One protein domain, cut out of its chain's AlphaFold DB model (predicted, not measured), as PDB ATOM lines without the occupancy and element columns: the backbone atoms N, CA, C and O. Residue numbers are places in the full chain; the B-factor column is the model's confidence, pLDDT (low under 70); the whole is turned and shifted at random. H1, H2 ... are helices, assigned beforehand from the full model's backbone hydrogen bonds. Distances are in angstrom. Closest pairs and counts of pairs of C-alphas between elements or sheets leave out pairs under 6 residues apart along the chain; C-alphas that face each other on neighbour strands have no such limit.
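What this domain is: This is residues 56 to 141 and 151 to 173 of the 413 residues of an uncharacterized protein of Onchocerca ochengi (UniProt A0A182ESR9). Five helices lie in an up-and-down bundle, each running against the one before: H1, H4 and H6 make one layer, H3 and H5 cover it, and short H2 sits at the H1 to H3 turn. The printed part has 109 residues, six named helices, H1 to H6, and no named strand: all helix, compact, radius of gyration of the C-alphas 13.8 A, spans 40 by 38 by 26 A.

How they stand to each other: Start at H1, residues 56 to 70; its residues 65 to 69 touch H3, residues 81 to 94, closest at C-alphas 65 and 88, 7.5 A. H2, residues 72 to 77, and H3 form a hairpin, closest at C-alphas 75 and 81, 4.9 A. H4, residues 100 to 113, only just touches H3, with 3 pairs of C-alphas within 8 A, closest 92 and 103, 5.9 A. H3, the hub, touches H5, residues 119 to 133, closest at C-alphas 89 and 125, 5.4 A. H6, residues 151 to 171, touches H5 at a shallow tilt of 22 degrees, opposite ways, closest at C-alphas 133 and 154, 5.2 A. In the six helices every O i to N i+4 pair is within hydrogen-bond range.

Where its parts are: Find C-alpha 56 at (216.596, 194.150, 241.595); H1 runs 21.2 A. H6 runs 29.9 A to C-alpha 171 at (182.892, 184.676, 237.856).

The domain as a whole: C-alphas 77 and 152, the farthest apart, are 40.6 A apart. Residues 142 to 150 are cut out, with 16.1 A between C-alphas 141 and 151. Look for pLDDT under 70 at residues 95 to 101, 137 to 141, 151 and 173.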
ATOM      1  N   GLN A  56     216.012 195.459 241.306       78.38
ATOM      2  CA  GLN A  56     216.596 194.150 241.595       78.38
ATOM      3  C   GLN A  56     216.127 193.641 242.958       78.38
ATOM      4  O   GLN A  56     215.848 192.451 243.109       78.38
ATOM      5  N   SER A  57     215.990 194.542 243.936       77.44
ATOM      6  CA  SER A  57     215.525 194.191 245.277       77.44
ATOM      7  C   SER A  57     214.070 193.712 245.254       77.44
ATOM      8  O   SER A  57     213.775 192.654 245.808       77.44
ATOM      9  N   LEU A  58     213.195 194.400 244.512       75.56
ATOM     10  CA  LEU A  58     211.795 194.010 244.330       75.56
ATOM     11  C   LEU A  58     211.670 192.655 243.623       75.56
ATOM     12  O   LEU A  58     210.924 191.791 244.079       75.56
ATOM     13  N   LYS A  59     212.468 192.409 242.574       80.94
ATOM     14  CA  LYS A  59     212.502 191.105 241.882       80.94
ATOM     15  C   LYS A  59     212.924 189.963 242.809       80.94
ATOM     16  O   LYS A  59     212.328 188.889 242.767       80.94
ATOM     17  N   LEU A  60     213.926 190.175 243.667       82.62
ATOM     18  CA  LEU A  60     214.339 189.157 244.640       82.62
ATOM     19  C   LEU A  60     213.259 188.890 245.696       82.62
ATOM     20  O   LEU A  60     213.059 187.733 246.068       82.62
ATOM     21  N   ILE A  61     212.549 189.927 246.148       81.50
ATOM     22  CA  ILE A  61     211.426 189.788 247.085       81.50
ATOM     23  C   ILE A  61     210.282 189.003 246.431       81.50
ATOM     24  O   ILE A  61     209.760 188.070 247.040       81.50
ATOM     25  N   LEU A  62     209.961 189.292 245.168       82.38
ATOM     26  CA  LEU A  62     208.957 188.559 244.398       82.38
ATOM     27  C   LEU A  62     209.319 187.074 244.248       82.38
ATOM     28  O   LEU A  62     208.494 186.201 244.524       82.38
ATOM     29  N   PHE A  63     210.567 186.757 243.886       83.50
ATOM     30  CA  PHE A  63     211.020 185.364 243.799       83.50
ATOM     31  C   PHE A  63     211.013 184.656 245.156       83.50
ATOM     32  O   PHE A  63     210.671 183.472 245.234       83.50
ATOM     33  N   ALA A  64     211.360 185.361 246.235       85.88
ATOM     34  CA  ALA A  64     211.255 184.819 247.583       85.88
ATOM     35  C   ALA A  64     209.794 184.504 247.937       85.88
ATOM     36  O   ALA A  64     209.515 183.413 248.436       85.88
ATOM     37  N   PHE A  65     208.862 185.400 247.611       86.06
ATOM     38  CA  PHE A  65     207.433 185.206 247.836       86.06
ATOM     39  C   PHE A  65     206.878 184.008 247.052       86.06
ATOM     40  O   PHE A  65     206.294 183.101 247.647       86.06
ATOM     41  N   GLN A  66     207.155 183.923 245.747       86.62
ATOM     42  CA  GLN A  66     206.764 182.782 244.905       86.62
ATOM     43  C   GLN A  66     207.331 181.457 245.426       86.62
ATOM     44  O   GLN A  66     206.643 180.433 245.452       86.62
ATOM     45  N   ARG A  67     208.580 181.466 245.900       86.50
ATOM     46  CA  ARG A  67     209.197 180.287 246.512       86.50
ATOM     47  C   ARG A  67     208.500 179.895 247.813       86.50
ATOM     48  O   ARG A  67     208.360 178.700 248.071       86.50
ATOM     49  N   ILE A  68     208.084 180.849 248.643       86.50
ATOM     50  CA  ILE A  68     207.331 180.550 249.868       86.50
ATOM     51  C   ILE A  68     205.961 179.970 249.505       86.50
ATOM     52  O   ILE A  68     205.598 178.951 250.086       86.50
ATOM     53  N   LEU A  69     205.254 180.528 248.516       85.69
ATOM     54  CA  LEU A  69     203.971 179.997 248.030       85.69
ATOM     55  C   LEU A  69     204.090 178.536 247.563       85.69
ATOM     56  O   LEU A  69     203.342 177.670 248.014       85.69
ATOM     57  N   ALA A  70     205.091 178.224 246.735       86.19
ATOM     58  CA  ALA A  70     205.276 176.879 246.182       86.19
ATOM     59  C   ALA A  70     205.591 175.792 247.235       86.19
ATOM     60  O   ALA A  70     205.428 174.602 246.967       86.19
ATOM     61  N   ASN A  71     206.052 176.170 248.434       86.00
ATOM     62  CA  ASN A  71     206.466 175.226 249.479       86.00
ATOM     63  C   ASN A  71     205.349 174.834 250.468       86.00
ATOM     64  O   ASN A  71     205.638 174.143 251.445       86.00
ATOM     65  N   GLU A  72     204.088 175.196 250.208       84.50
ATOM     66  CA  GLU A  72     202.928 174.873 251.061       84.50
ATOM     67  C   GLU A  72     202.871 173.402 251.495       84.50
ATOM     68  O   GLU A  72     202.865 173.097 252.687       84.50
ATOM     69  N   LYS A  73     202.933 172.465 250.543       83.88
ATOM     70  CA  LYS A  73     202.824 171.026 250.844       83.88
ATOM     71  C   LYS A  73     203.917 170.536 251.800       83.88
ATOM     72  O   LYS A  73     203.650 169.708 252.666       83.88
ATOM     73  N   ARG A  74     205.138 171.068 251.678       85.00
ATOM     74  CA  ARG A  74     206.262 170.716 252.563       85.00
ATOM     75  C   ARG A  74     206.116 171.337 253.946       85.00
ATOM     76  O   ARG A  74     206.442 170.692 254.936       85.00
ATOM     77  N   ALA A  75     205.620 172.567 254.027       84.69
ATOM     78  CA  ALA A  75     205.377 173.228 255.303       84.69
ATOM     79  C   ALA A  75     204.261 172.537 256.100       84.69
ATOM     80  O   ALA A  75     204.397 172.374 257.312       84.69
ATOM     81  N   ILE A  76     203.204 172.072 255.422       83.81
ATOM     82  CA  ILE A  76     202.138 171.267 256.034       83.81
ATOM     83  C   ILE A  76     202.708 169.943 256.560       83.81
ATOM     84  O   ILE A  76     202.488 169.612 257.721       83.81
ATOM     85  N   GLN A  77     203.506 169.228 255.759       87.12
ATOM     86  CA  GLN A  77     204.173 167.989 256.192       87.12
ATOM     87  C   GLN A  77     205.114 168.201 257.388       87.12
ATOM     88  O   GLN A  77     205.235 167.325 258.238       87.12
ATOM     89  N   GLY A  78     205.758 169.366 257.471       85.62
ATOM     90  CA  GLY A  78     206.613 169.747 258.594       85.62
ATOM     91  C   GLY A  78     205.870 170.282 259.824       85.62
ATOM     92  O   GLY A  78     206.526 170.626 260.800       85.62
ATOM     93  N   GLY A  79     204.536 170.405 259.792       86.25
ATOM     94  CA  GLY A  79     203.734 170.956 260.895       86.25
ATOM     95  C   GLY A  79     203.808 172.483 261.056       86.25
ATOM     96  O   GLY A  79     203.309 173.025 262.038       86.25
ATOM     97  N   VAL A  80     204.404 173.201 260.097       88.19
ATOM     98  CA  VAL A  80     204.643 174.661 260.147       88.19
ATOM     99  C   VAL A  80     203.710 175.428 259.187       88.19
ATOM    100  O   VAL A  80     203.902 176.614 258.926       88.19
ATOM    101  N   GLY A  81     202.652 174.783 258.681       84.00
ATOM    102  CA  GLY A  81     201.712 175.373 257.714       84.00
ATOM    103  C   GLY A  81     201.079 176.693 258.181       84.00
ATOM    104  O   GLY A  81     201.108 177.683 257.458       84.00
ATOM    105  N   VAL A  82     200.611 176.766 259.433       85.50
ATOM    106  CA  VAL A  82     199.996 177.990 259.992       85.50
ATOM    107  C   VAL A  82     200.991 179.156 260.057       85.50
ATOM    108  O   VAL A  82     200.640 180.311 259.814       85.50
ATOM    109  N   ALA A  83     202.258 178.884 260.379       85.69
ATOM    110  CA  ALA A  83     203.281 179.927 260.425       85.69
ATOM    111  C   ALA A  83     203.648 180.421 259.018       85.69
ATOM    112  O   ALA A  83     203.876 181.616 258.839       85.69
ATOM    113  N   GLN A  84     203.645 179.534 258.019       87.62
ATOM    114  CA  GLN A  84     203.810 179.914 256.616       87.62
ATOM    115  C   GLN A  84     202.653 180.799 256.134       87.62
ATOM    116  O   GLN A  84     202.910 181.829 255.522       87.62
ATOM    117  N   GLN A  85     201.399 180.454 256.446       85.62
ATOM    118  CA  GLN A  85     200.233 181.280 256.103       85.62
ATOM    119  C   GLN A  85     200.336 182.680 256.725       85.62
ATOM    120  O   GLN A  85     200.191 183.683 256.031       85.62
ATOM    121  N   LYS A  86     200.691 182.764 258.016       85.94
ATOM    122  CA  LYS A  86     200.954 184.044 258.698       85.94
ATOM    123  C   LYS A  86     202.090 184.827 258.049       85.94
ATOM    124  O   LYS A  86     202.015 186.051 257.981       85.94
ATOM    125  N   LEU A  87     203.147 184.149 257.607       85.69
ATOM    126  CA  LEU A  87     204.258 184.789 256.910       85.69
ATOM    127  C   LEU A  87     203.802 185.362 255.566       85.69
ATOM    128  O   LEU A  87     204.084 186.522 255.304       85.69
ATOM    129  N   LEU A  88     203.072 184.587 254.758       85.00
ATOM    130  CA  LEU A  88     202.536 185.032 253.470       85.00
ATOM    131  C   LEU A  88     201.660 186.272 253.636       85.00
ATOM    132  O   LEU A  88     201.937 187.287 253.006       85.00
ATOM    133  N   VAL A  89     200.683 186.224 254.546       85.44
ATOM    134  CA  VAL A  89     199.801 187.366 254.819       85.44
ATOM    135  C   VAL A  89     200.611 188.587 255.245       85.44
ATOM    136  O   VAL A  89     200.426 189.658 254.692       85.44
ATOM    137  N   ARG A  90     201.576 188.439 256.162       82.06
ATOM    138  CA  ARG A  90     202.408 189.569 256.613       82.06
ATOM    139  C   ARG A  90     203.311 190.136 255.525       82.06
ATOM    140  O   ARG A  90     203.589 191.330 255.563       82.06
ATOM    141  N   LEU A  91     203.812 189.300 254.618       80.81
ATOM    142  CA  LEU A  91     204.626 189.757 253.493       80.81
ATOM    143  C   LEU A  91     203.786 190.589 252.526       80.81
ATOM    144  O   LEU A  91     204.259 191.630 252.100       80.81
ATOM    145  N   VAL A  92     202.552 190.164 252.244       81.31
ATOM    146  CA  VAL A  92     201.635 190.907 251.370       81.31
ATOM    147  C   VAL A  92     201.160 192.200 252.032       81.31
ATOM    148  O   VAL A  92     201.186 193.252 251.413       81.31
ATOM    149  N   THR A  93     200.774 192.155 253.308       76.56
ATOM    150  CA  THR A  93     200.108 193.299 253.943       76.56
ATOM    151  C   THR A  93     201.066 194.324 254.553       76.56
ATOM    152  O   THR A  93     200.733 195.505 254.620       76.56
ATOM    153  N   ARG A  94     202.238 193.922 255.070       74.50
ATOM    154  CA  ARG A  94     203.113 194.832 255.846       74.50
ATOM    155  C   ARG A  94     204.278 195.408 255.061       74.50
ATOM    156  O   ARG A  94     204.854 196.391 255.532       74.50
ATOM    157  N   LEU A  95     204.655 194.788 253.946       68.19
ATOM    158  CA  LEU A  95     205.697 195.291 253.061       68.19
ATOM    159  C   LEU A  95     205.030 196.106 251.959       68.19
ATOM    160  O   LEU A  95     204.691 195.589 250.903       68.19
ATOM    161  N   ASP A  96     204.821 197.385 252.242       62.19
ATOM    162  CA  ASP A  96     204.255 198.310 251.268       62.19
ATOM    163  C   ASP A  96     205.347 198.636 250.232       62.19
ATOM    164  O   ASP A  96     206.308 199.373 250.491       62.19
ATOM    165  N   HIS A  97     205.264 197.944 249.098       62.25
ATOM    166  CA  HIS A  97     206.122 198.097 247.930       62.25
ATOM    167  C   HIS A  97     205.330 198.812 246.826       62.25
ATOM    168  O   HIS A  97     204.114 198.687 246.758       62.25
ATOM    169  N   ASP A  98     205.999 199.477 245.878       55.19
ATOM    170  CA  ASP A  98     205.309 200.110 244.733       55.19
ATOM    171  C   ASP A  98     204.458 199.114 243.903       55.19
ATOM    172  O   ASP A  98     203.592 199.521 243.133       55.19
ATOM    173  N   SER A  99     204.693 197.808 244.084       57.88
ATOM    174  CA  SER A  99     204.044 196.681 243.403       57.88
ATOM    175  C   SER A  99     203.064 195.894 244.296       57.88
ATOM    176  O   SER A  99     202.912 194.691 244.093       57.88
ATOM    177  N   CYS A 100     202.407 196.514 245.288       62.62
ATOM    178  CA  CYS A 100     201.433 195.831 246.167       62.62
ATOM    179  C   CYS A 100     200.382 195.008 245.390       62.62
ATOM    180  O   CYS A 100     200.117 193.861 245.749       62.62
ATOM    181  N   ALA A 101     199.897 195.525 244.255       69.06
ATOM    182  CA  ALA A 101     198.923 194.833 243.408       69.06
ATOM    183  C   ALA A 101     199.419 193.474 242.870       69.06
ATOM    184  O   ALA A 101     198.648 192.523 242.801       69.06
ATOM    185  N   GLU A 102     200.711 193.338 242.540       77.94
ATOM    186  CA  GLU A 102     201.253 192.072 242.020       77.94
ATOM    187  C   GLU A 102     201.272 190.973 243.094       77.94
ATOM    188  O   GLU A 102     201.058 189.795 242.797       77.94
ATOM    189  N   PHE A 103     201.519 191.343 244.354       78.62
ATOM    190  CA  PHE A 103     201.502 190.404 245.474       78.62
ATOM    191  C   PHE A 103     200.078 189.974 245.830       78.62
ATOM    192  O   PHE A 103     199.849 188.780 246.056       78.62
ATOM    193  N   ASP A 104     199.135 190.919 245.821       81.38
ATOM    194  CA  ASP A 104     197.711 190.649 246.027       81.38
ATOM    195  C   ASP A 104     197.170 189.707 244.949       81.38
ATOM    196  O   ASP A 104     196.541 188.699 245.270       81.38
ATOM    197  N   ASP A 105     197.483 189.970 243.677       83.31
ATOM    198  CA  ASP A 105     197.043 189.147 242.549       83.31
ATOM    199  C   ASP A 105     197.632 187.733 242.608       83.31
ATOM    200  O   ASP A 105     196.938 186.746 242.334       83.31
ATOM    201  N   LEU A 106     198.908 187.592 242.981       83.50
ATOM    202  CA  LEU A 106     199.540 186.282 243.145       83.50
ATOM    203  C   LEU A 106     198.922 185.492 244.302       83.50
ATOM    204  O   LEU A 106     198.651 184.297 244.143       83.50
ATOM    205  N   LEU A 107     198.683 186.137 245.448       85.00
ATOM    206  CA  LEU A 107     198.050 185.490 246.596       85.00
ATOM    207  C   LEU A 107     196.590 185.134 246.295       85.00
ATOM    208  O   LEU A 107     196.160 184.025 246.611       85.00
ATOM    209  N   MET A 108     195.850 186.020 245.629       85.81
ATOM    210  CA  MET A 108     194.472 185.782 245.205       85.81
ATOM    211  C   MET A 108     194.397 184.589 244.251       85.81
ATOM    212  O   MET A 108     193.666 183.637 244.514       85.81
ATOM    213  N   ASN A 109     195.207 184.574 243.188       85.75
ATOM    214  CA  ASN A 109     195.248 183.448 242.254       85.75
ATOM    215  C   ASN A 109     195.611 182.133 242.950       85.75
ATOM    216  O   ASN A 109     195.030 181.093 242.642       85.75
ATOM    217  N   PHE A 110     196.532 182.179 243.912       84.38
ATOM    218  CA  PHE A 110     196.888 181.020 244.717       84.38
ATOM    219  C   PHE A 110     195.717 180.538 245.584       84.38
ATOM    220  O   PHE A 110     195.412 179.349 245.582       84.38
ATOM    221  N   ILE A 111     195.013 181.423 246.287       84.75
ATOM    222  CA  ILE A 111     193.854 181.047 247.109       84.75
ATOM    223  C   ILE A 111     192.764 180.412 246.241       84.75
ATOM    224  O   ILE A 111     192.268 179.336 246.577       84.75
ATOM    225  N   VAL A 112     192.438 181.030 245.103       83.69
ATOM    226  CA  VAL A 112     191.342 180.563 244.241       83.69
ATOM    227  C   VAL A 112     191.671 179.214 243.576       83.69
ATOM    228  O   VAL A 112     190.773 178.421 243.329       83.69
ATOM    229  N   GLN A 113     192.947 178.875 243.343       84.69
ATOM    230  CA  GLN A 113     193.329 177.560 242.797       84.69
ATOM    231  C   GLN A 113     192.972 176.366 243.707       84.69
ATOM    232  O   GLN A 113     192.655 175.296 243.193       84.69
ATOM    233  N   GLU A 114     193.034 176.514 245.037       81.62
ATOM    234  CA  GLU A 114     192.662 175.456 245.998       81.62
ATOM    235  C   GLU A 114     191.878 176.038 247.188       81.62
ATOM    236  O   GLU A 114     192.316 176.034 248.339       81.62
ATOM    237  N   GLN A 115     190.676 176.540 246.923       75.62
ATOM    238  CA  GLN A 115     189.887 177.280 247.915       75.62
ATOM    239  C   GLN A 115     189.493 176.488 249.179       75.62
ATOM    240  O   GLN A 115     189.398 177.060 250.269       75.62
ATOM    241  N   LYS A 116     189.302 175.165 249.071       77.69
ATOM    242  CA  LYS A 116     188.876 174.315 250.201       77.69
ATOM    243  C   LYS A 116     189.955 174.161 251.267       77.69
ATOM    244  O   LYS A 116     189.648 174.216 252.452       77.69
ATOM    245  N   SER A 117     191.207 173.968 250.856       81.06
ATOM    246  CA  SER A 117     192.350 173.863 251.771       81.06
ATOM    247  C   SER A 117     192.822 175.239 252.247       81.06
ATOM    248  O   SER A 117     193.326 175.361 253.360       81.06
ATOM    249  N   ARG A 118     192.623 176.286 251.435       85.00
ATOM    250  CA  ARG A 118     193.154 177.641 251.670       85.00
ATOM    251  C   ARG A 118     192.139 178.627 252.255       85.00
ATOM    252  O   ARG A 118     192.400 179.827 252.283       85.00
ATOM    253  N   THR A 119     191.006 178.146 252.770       85.19
ATOM    254  CA  THR A 119     189.978 179.009 253.382       85.19
ATOM    255  C   THR A 119     190.531 179.813 254.562       85.19
ATOM    256  O   THR A 119     190.334 181.023 254.629       85.19
ATOM    257  N   GLU A 120     191.276 179.172 255.465       86.19
ATOM    258  CA  GLU A 120     191.869 179.847 256.629       86.19
ATOM    259  C   GLU A 120     192.886 180.923 256.223       86.19
ATOM    260  O   GLU A 120     192.971 181.966 256.867       86.19
ATOM    261  N   LEU A 121     193.622 180.705 255.126       88.00
ATOM    262  CA  LEU A 121     194.565 181.683 254.581       88.00
ATOM    263  C   LEU A 121     193.837 182.938 254.080       88.00
ATOM    264  O   LEU A 121     194.275 184.049 254.374       88.00
ATOM    265  N   ALA A 122     192.724 182.768 253.362       87.19
ATOM    266  CA  ALA A 122     191.909 183.880 252.878       87.19
ATOM    267  C   ALA A 122     191.311 184.699 254.032       87.19
ATOM    268  O   ALA A 122     191.402 185.924 254.041       87.19
ATOM    269  N   LEU A 123     190.758 184.022 255.042       88.00
ATOM    270  CA  LEU A 123     190.188 184.671 256.223       88.00
ATOM    271  C   LEU A 123     191.252 185.407 257.043       88.00
ATOM    272  O   LEU A 123     191.031 186.540 257.469       88.00
ATOM    273  N   LEU A 124     192.433 184.805 257.213       89.19
ATOM    274  CA  LEU A 124     193.568 185.442 257.877       89.19
ATOM    275  C   LEU A 124     194.024 186.702 257.131       89.19
ATOM    276  O   LEU A 124     194.367 187.697 257.769       89.19
ATOM    277  N   TRP A 125     194.025 186.665 255.797       89.19
ATOM    278  CA  TRP A 125     194.390 187.813 254.975       89.19
ATOM    279  C   TRP A 125     193.411 188.976 255.162       89.19
ATOM    280  O   TRP A 125     193.838 190.078 255.504       89.19
ATOM    281  N   ILE A 126     192.107 188.710 255.052       87.88
ATOM    282  CA  ILE A 126     191.043 189.704 255.271       87.88
ATOM    283  C   ILE A 126     191.112 190.271 256.697       87.88
ATOM    284  O   ILE A 126     190.994 191.481 256.894       87.88
ATOM    285  N   ALA A 127     191.345 189.421 257.699       87.19
ATOM    286  CA  ALA A 127     191.453 189.844 259.089       87.19
ATOM    287  C   ALA A 127     192.672 190.747 259.345       87.19
ATOM    288  O   ALA A 127     192.549 191.737 260.067       87.19
ATOM    289  N   GLU A 128     193.835 190.450 258.754       83.81
ATOM    290  CA  GLU A 128     195.022 191.308 258.884       83.81
ATOM    291  C   GLU A 128     194.809 192.656 258.180       83.81
ATOM    292  O   GLU A 128     195.149 193.688 258.754       83.81
ATOM    293  N   LEU A 129     194.191 192.672 256.993       83.00
ATOM    294  CA  LEU A 129     193.846 193.914 256.287       83.00
ATOM    295  C   LEU A 129     192.866 194.774 257.096       83.00
ATOM    296  O   LEU A 129     193.049 195.983 257.228       83.00
ATOM    297  N   TYR A 130     191.863 194.152 257.719       84.38
ATOM    298  CA  TYR A 130     190.966 194.856 258.631       84.38
ATOM    299  C   TYR A 130     191.699 195.382 259.874       84.38
ATOM    300  O   TYR A 130     191.483 196.520 260.295       84.38
ATOM    301  N   ALA A 131     192.604 194.587 260.454       84.00
ATOM    302  CA  ALA A 131     193.421 195.014 261.586       84.00
ATOM    303  C   ALA A 131     194.319 196.210 261.222       84.00
ATOM    304  O   ALA A 131     194.512 197.104 262.045       84.00
ATOM    305  N   GLN A 132     194.830 196.266 259.990       78.94
ATOM    306  CA  GLN A 132     195.557 197.423 259.469       78.94
ATOM    307  C   GLN A 132     194.653 198.635 259.270       78.94
ATOM    308  O   GLN A 132     195.034 199.740 259.656       78.94
ATOM    309  N   PHE A 133     193.450 198.448 258.724       77.25
ATOM    310  CA  PHE A 133     192.460 199.517 258.591       77.25
ATOM    311  C   PHE A 133     192.129 200.154 259.950       77.25
ATOM    312  O   PHE A 133     192.218 201.370 260.089       77.25
ATOM    313  N   GLN A 134     191.880 199.341 260.978       78.19
ATOM    314  CA  GLN A 134     191.611 199.811 262.344       78.19
ATOM    315  C   GLN A 134     192.853 200.351 263.084       78.19
ATOM    316  O   GLN A 134     192.736 200.870 264.190       78.19
ATOM    317  N   GLY A 135     194.052 200.228 262.502       72.25
ATOM    318  CA  GLY A 135     195.300 200.722 263.093       72.25
ATOM    319  C   GLY A 135     195.941 199.801 264.139       72.25
ATOM    320  O   GLY A 135     196.889 200.208 264.804       72.25
ATOM    321  N   TYR A 136     195.480 198.554 264.276       70.31
ATOM    322  CA  TYR A 136     196.066 197.560 265.188       70.31
ATOM    323  C   TYR A 136     197.374 196.942 264.662       70.31
ATOM    324  O   TYR A 136     198.139 196.368 265.437       70.31
ATOM    325  N   SER A 137     197.639 197.039 263.355       67.62
ATOM    326  CA  SER A 137     198.846 196.508 262.708       67.62
ATOM    327  C   SER A 137     199.532 197.602 261.888       67.62
ATOM    328  O   SER A 137     198.886 198.298 261.109       67.62
ATOM    329  N   LEU A 138     200.844 197.766 262.080       63.34
ATOM    330  CA  LEU A 138     201.657 198.771 261.388       63.34
ATOM    331  C   LEU A 138     202.224 198.195 260.083       63.34
ATOM    332  O   LEU A 138     202.874 197.143 260.100       63.34
ATOM    333  N   CYS A 139     202.042 198.913 258.973       60.50
ATOM    334  CA  CYS A 139     202.807 198.684 257.748       60.50
ATOM    335  C   CYS A 139     204.242 199.175 257.973       60.50
ATOM    336  O   CYS A 139     204.455 200.283 258.466       60.50
ATOM    337  N   ARG A 140     205.240 198.343 257.662       54.56
ATOM    338  CA  ARG A 140     206.644 198.761 257.699       54.56
ATOM    339  C   ARG A 140     207.049 199.155 256.290       54.56
ATOM    340  O   ARG A 140     207.480 198.313 255.510       54.56
ATOM    341  N   THR A 141     206.965 200.440 255.988       52.47
ATOM    342  CA  THR A 141     207.660 201.022 254.843       52.47
ATOM    343  C   THR A 141     209.107 201.299 255.234       52.47
ATOM    344  O   THR A 141     209.388 201.902 256.268       52.47
ATOM    345  N   GLU A 151     193.387 206.792 256.467       67.06
ATOM    346  CA  GLU A 151     192.415 205.727 256.766       67.06
ATOM    347  C   GLU A 151     191.598 205.345 255.521       67.06
ATOM    348  O   GLU A 151     191.311 204.169 255.309       67.06
ATOM    349  N   SER A 152     191.331 206.316 254.640       75.50
ATOM    350  CA  SER A 152     190.632 206.129 253.365       75.50
ATOM    351  C   SER A 152     191.348 205.168 252.413       75.50
ATOM    352  O   SER A 152     190.707 204.273 251.878       75.50
ATOM    353  N   ARG A 153     192.677 205.267 252.245       75.12
ATOM    354  CA  ARG A 153     193.416 204.333 251.373       75.12
ATOM    355  C   ARG A 153     193.465 202.917 251.940       75.12
ATOM    356  O   ARG A 153     193.393 201.950 251.190       75.12
ATOM    357  N   ARG A 154     193.564 202.781 253.268       76.94
ATOM    358  CA  ARG A 154     193.505 201.468 253.934       76.94
ATOM    359  C   ARG A 154     192.126 200.826 253.777       76.94
ATOM    360  O   ARG A 154     192.046 199.618 253.573       76.94
ATOM    361  N   TYR A 155     191.065 201.631 253.823       81.00
ATOM    362  CA  TYR A 155     189.710 201.182 253.516       81.00
ATOM    363  C   TYR A 155     189.564 200.748 252.052       81.00
ATOM    364  O   TYR A 155     189.073 199.654 251.804       81.00
ATOM    365  N   GLU A 156     190.034 201.554 251.094       82.81
ATOM    366  CA  GLU A 156     189.994 201.225 249.658       82.81
ATOM    367  C   GLU A 156     190.750 199.931 249.341       82.81
ATOM    368  O   GLU A 156     190.285 199.119 248.548       82.81
ATOM    369  N   HIS A 157     191.894 199.708 249.986       81.81
ATOM    370  CA  HIS A 157     192.666 198.482 249.818       81.81
ATOM    371  C   HIS A 157     191.942 197.258 250.406       81.81
ATOM    372  O   HIS A 157     191.836 196.232 249.736       81.81
ATOM    373  N   TYR A 158     191.374 197.375 251.615       85.69
ATOM    374  CA  TYR A 158     190.536 196.322 252.202       85.69
ATOM    375  C   TYR A 158     189.322 195.997 251.320       85.69
ATOM    376  O   TYR A 158     189.071 194.829 251.023       85.69
ATOM    377  N   ASP A 159     188.594 197.027 250.880       87.00
ATOM    378  CA  ASP A 159     187.416 196.891 250.023       87.00
ATOM    379  C   ASP A 159     187.777 196.273 248.669       87.00
ATOM    380  O   ASP A 159     187.112 195.344 248.215       87.00
ATOM    381  N   GLY A 160     188.874 196.729 248.061       85.75
ATOM    382  CA  GLY A 160     189.386 196.212 246.797       85.75
ATOM    383  C   GLY A 160     189.732 194.728 246.874       85.75
ATOM    384  O   GLY A 160     189.261 193.955 246.045       85.75
ATOM    385  N   VAL A 161     190.491 194.302 247.889       85.50
ATOM    386  CA  VAL A 161     190.855 192.885 248.068       85.50
ATOM    387  C   VAL A 161     189.621 192.026 248.345       85.50
ATOM    388  O   VAL A 161     189.441 190.987 247.706       85.50
ATOM    389  N   LEU A 162     188.740 192.462 249.254       88.19
ATOM    390  CA  LEU A 162     187.512 191.739 249.585       88.19
ATOM    391  C   LEU A 162     186.613 191.574 248.350       88.19
ATOM    392  O   LEU A 162     186.178 190.464 248.039       88.19
ATOM    393  N   CYS A 163     186.362 192.661 247.622       87.44
ATOM    394  CA  CYS A 163     185.499 192.652 246.448       87.44
ATOM    395  C   CYS A 163     186.115 191.899 245.269       87.44
ATOM    396  O   CYS A 163     185.396 191.169 244.591       87.44
ATOM    397  N   ASN A 164     187.424 192.015 245.032       88.00
ATOM    398  CA  ASN A 164     188.099 191.266 243.969       88.00
ATOM    399  C   ASN A 164     188.076 189.760 244.239       88.00
ATOM    400  O   ASN A 164     187.851 188.976 243.314       88.00
ATOM    401  N   LEU A 165     188.232 189.350 245.501       86.19
ATOM    402  CA  LEU A 165     188.122 187.949 245.889       86.19
ATOM    403  C   LEU A 165     186.695 187.424 245.667       86.19
ATOM    404  O   LEU A 165     186.522 186.384 245.031       86.19
ATOM    405  N   LEU A 166     185.671 188.164 246.111       86.94
ATOM    406  CA  LEU A 166     184.265 187.801 245.890       86.94
ATOM    407  C   LEU A 166     183.910 187.751 244.397       86.94
ATOM    408  O   LEU A 166     183.284 186.790 243.953       86.94
ATOM    409  N   LYS A 167     184.356 188.739 243.614       87.50
ATOM    410  CA  LYS A 167     184.165 188.800 242.160       87.50
ATOM    411  C   LYS A 167     184.786 187.597 241.458       87.50
ATOM    412  O   LYS A 167     184.117 186.940 240.667       87.50
ATOM    413  N   THR A 168     186.042 187.278 241.770       85.12
ATOM    414  CA  THR A 168     186.762 186.169 241.127       85.12
ATOM    415  C   THR A 168     186.108 184.820 241.439       85.12
ATOM    416  O   THR A 168     185.989 183.974 240.554       85.12
ATOM    417  N   LEU A 169     185.642 184.624 242.678       83.81
ATOM    418  CA  LEU A 169     184.894 183.426 243.075       83.81
ATOM    419  C   LEU A 169     183.525 183.347 242.380       83.81
ATOM    420  O   LEU A 169     183.090 182.267 241.976       83.81
ATOM    421  N   TYR A 170     182.857 184.489 242.204       81.88
ATOM    422  CA  TYR A 170     181.579 184.565 241.505       81.88
ATOM    423  C   TYR A 170     181.720 184.225 240.010       81.88
ATOM    424  O   TYR A 170     181.012 183.347 239.517       81.88
ATOM    425  N   GLU A 171     182.669 184.849 239.303       82.19
ATOM    426  CA  GLU A 171     182.892 184.676 237.856       82.19
ATOM    427  C   GLU A 171     183.304 183.251 237.465       82.19
ATOM    428  O   GLU A 171     182.951 182.778 236.384       82.19
ATOM    429  N   ARG A 172     184.010 182.531 238.343       76.69
ATOM    430  CA  ARG A 172     184.388 181.127 238.105       76.69
ATOM    431  C   ARG A 172     183.234 180.136 238.306       76.69
ATOM    432  O   ARG A 172     183.421 178.943 238.081       76.69
ATOM    433  N   GLY A 173     182.049 180.600 238.715       66.44
ATOM    434  CA  GLY A 173     180.918 179.727 239.054       66.44
ATOM    435  C   GLY A 173     181.141 178.933 240.346       66.44
ATOM    436  O   GLY A 173     180.504 177.907 240.573       66.44
TER     437      GLY A 173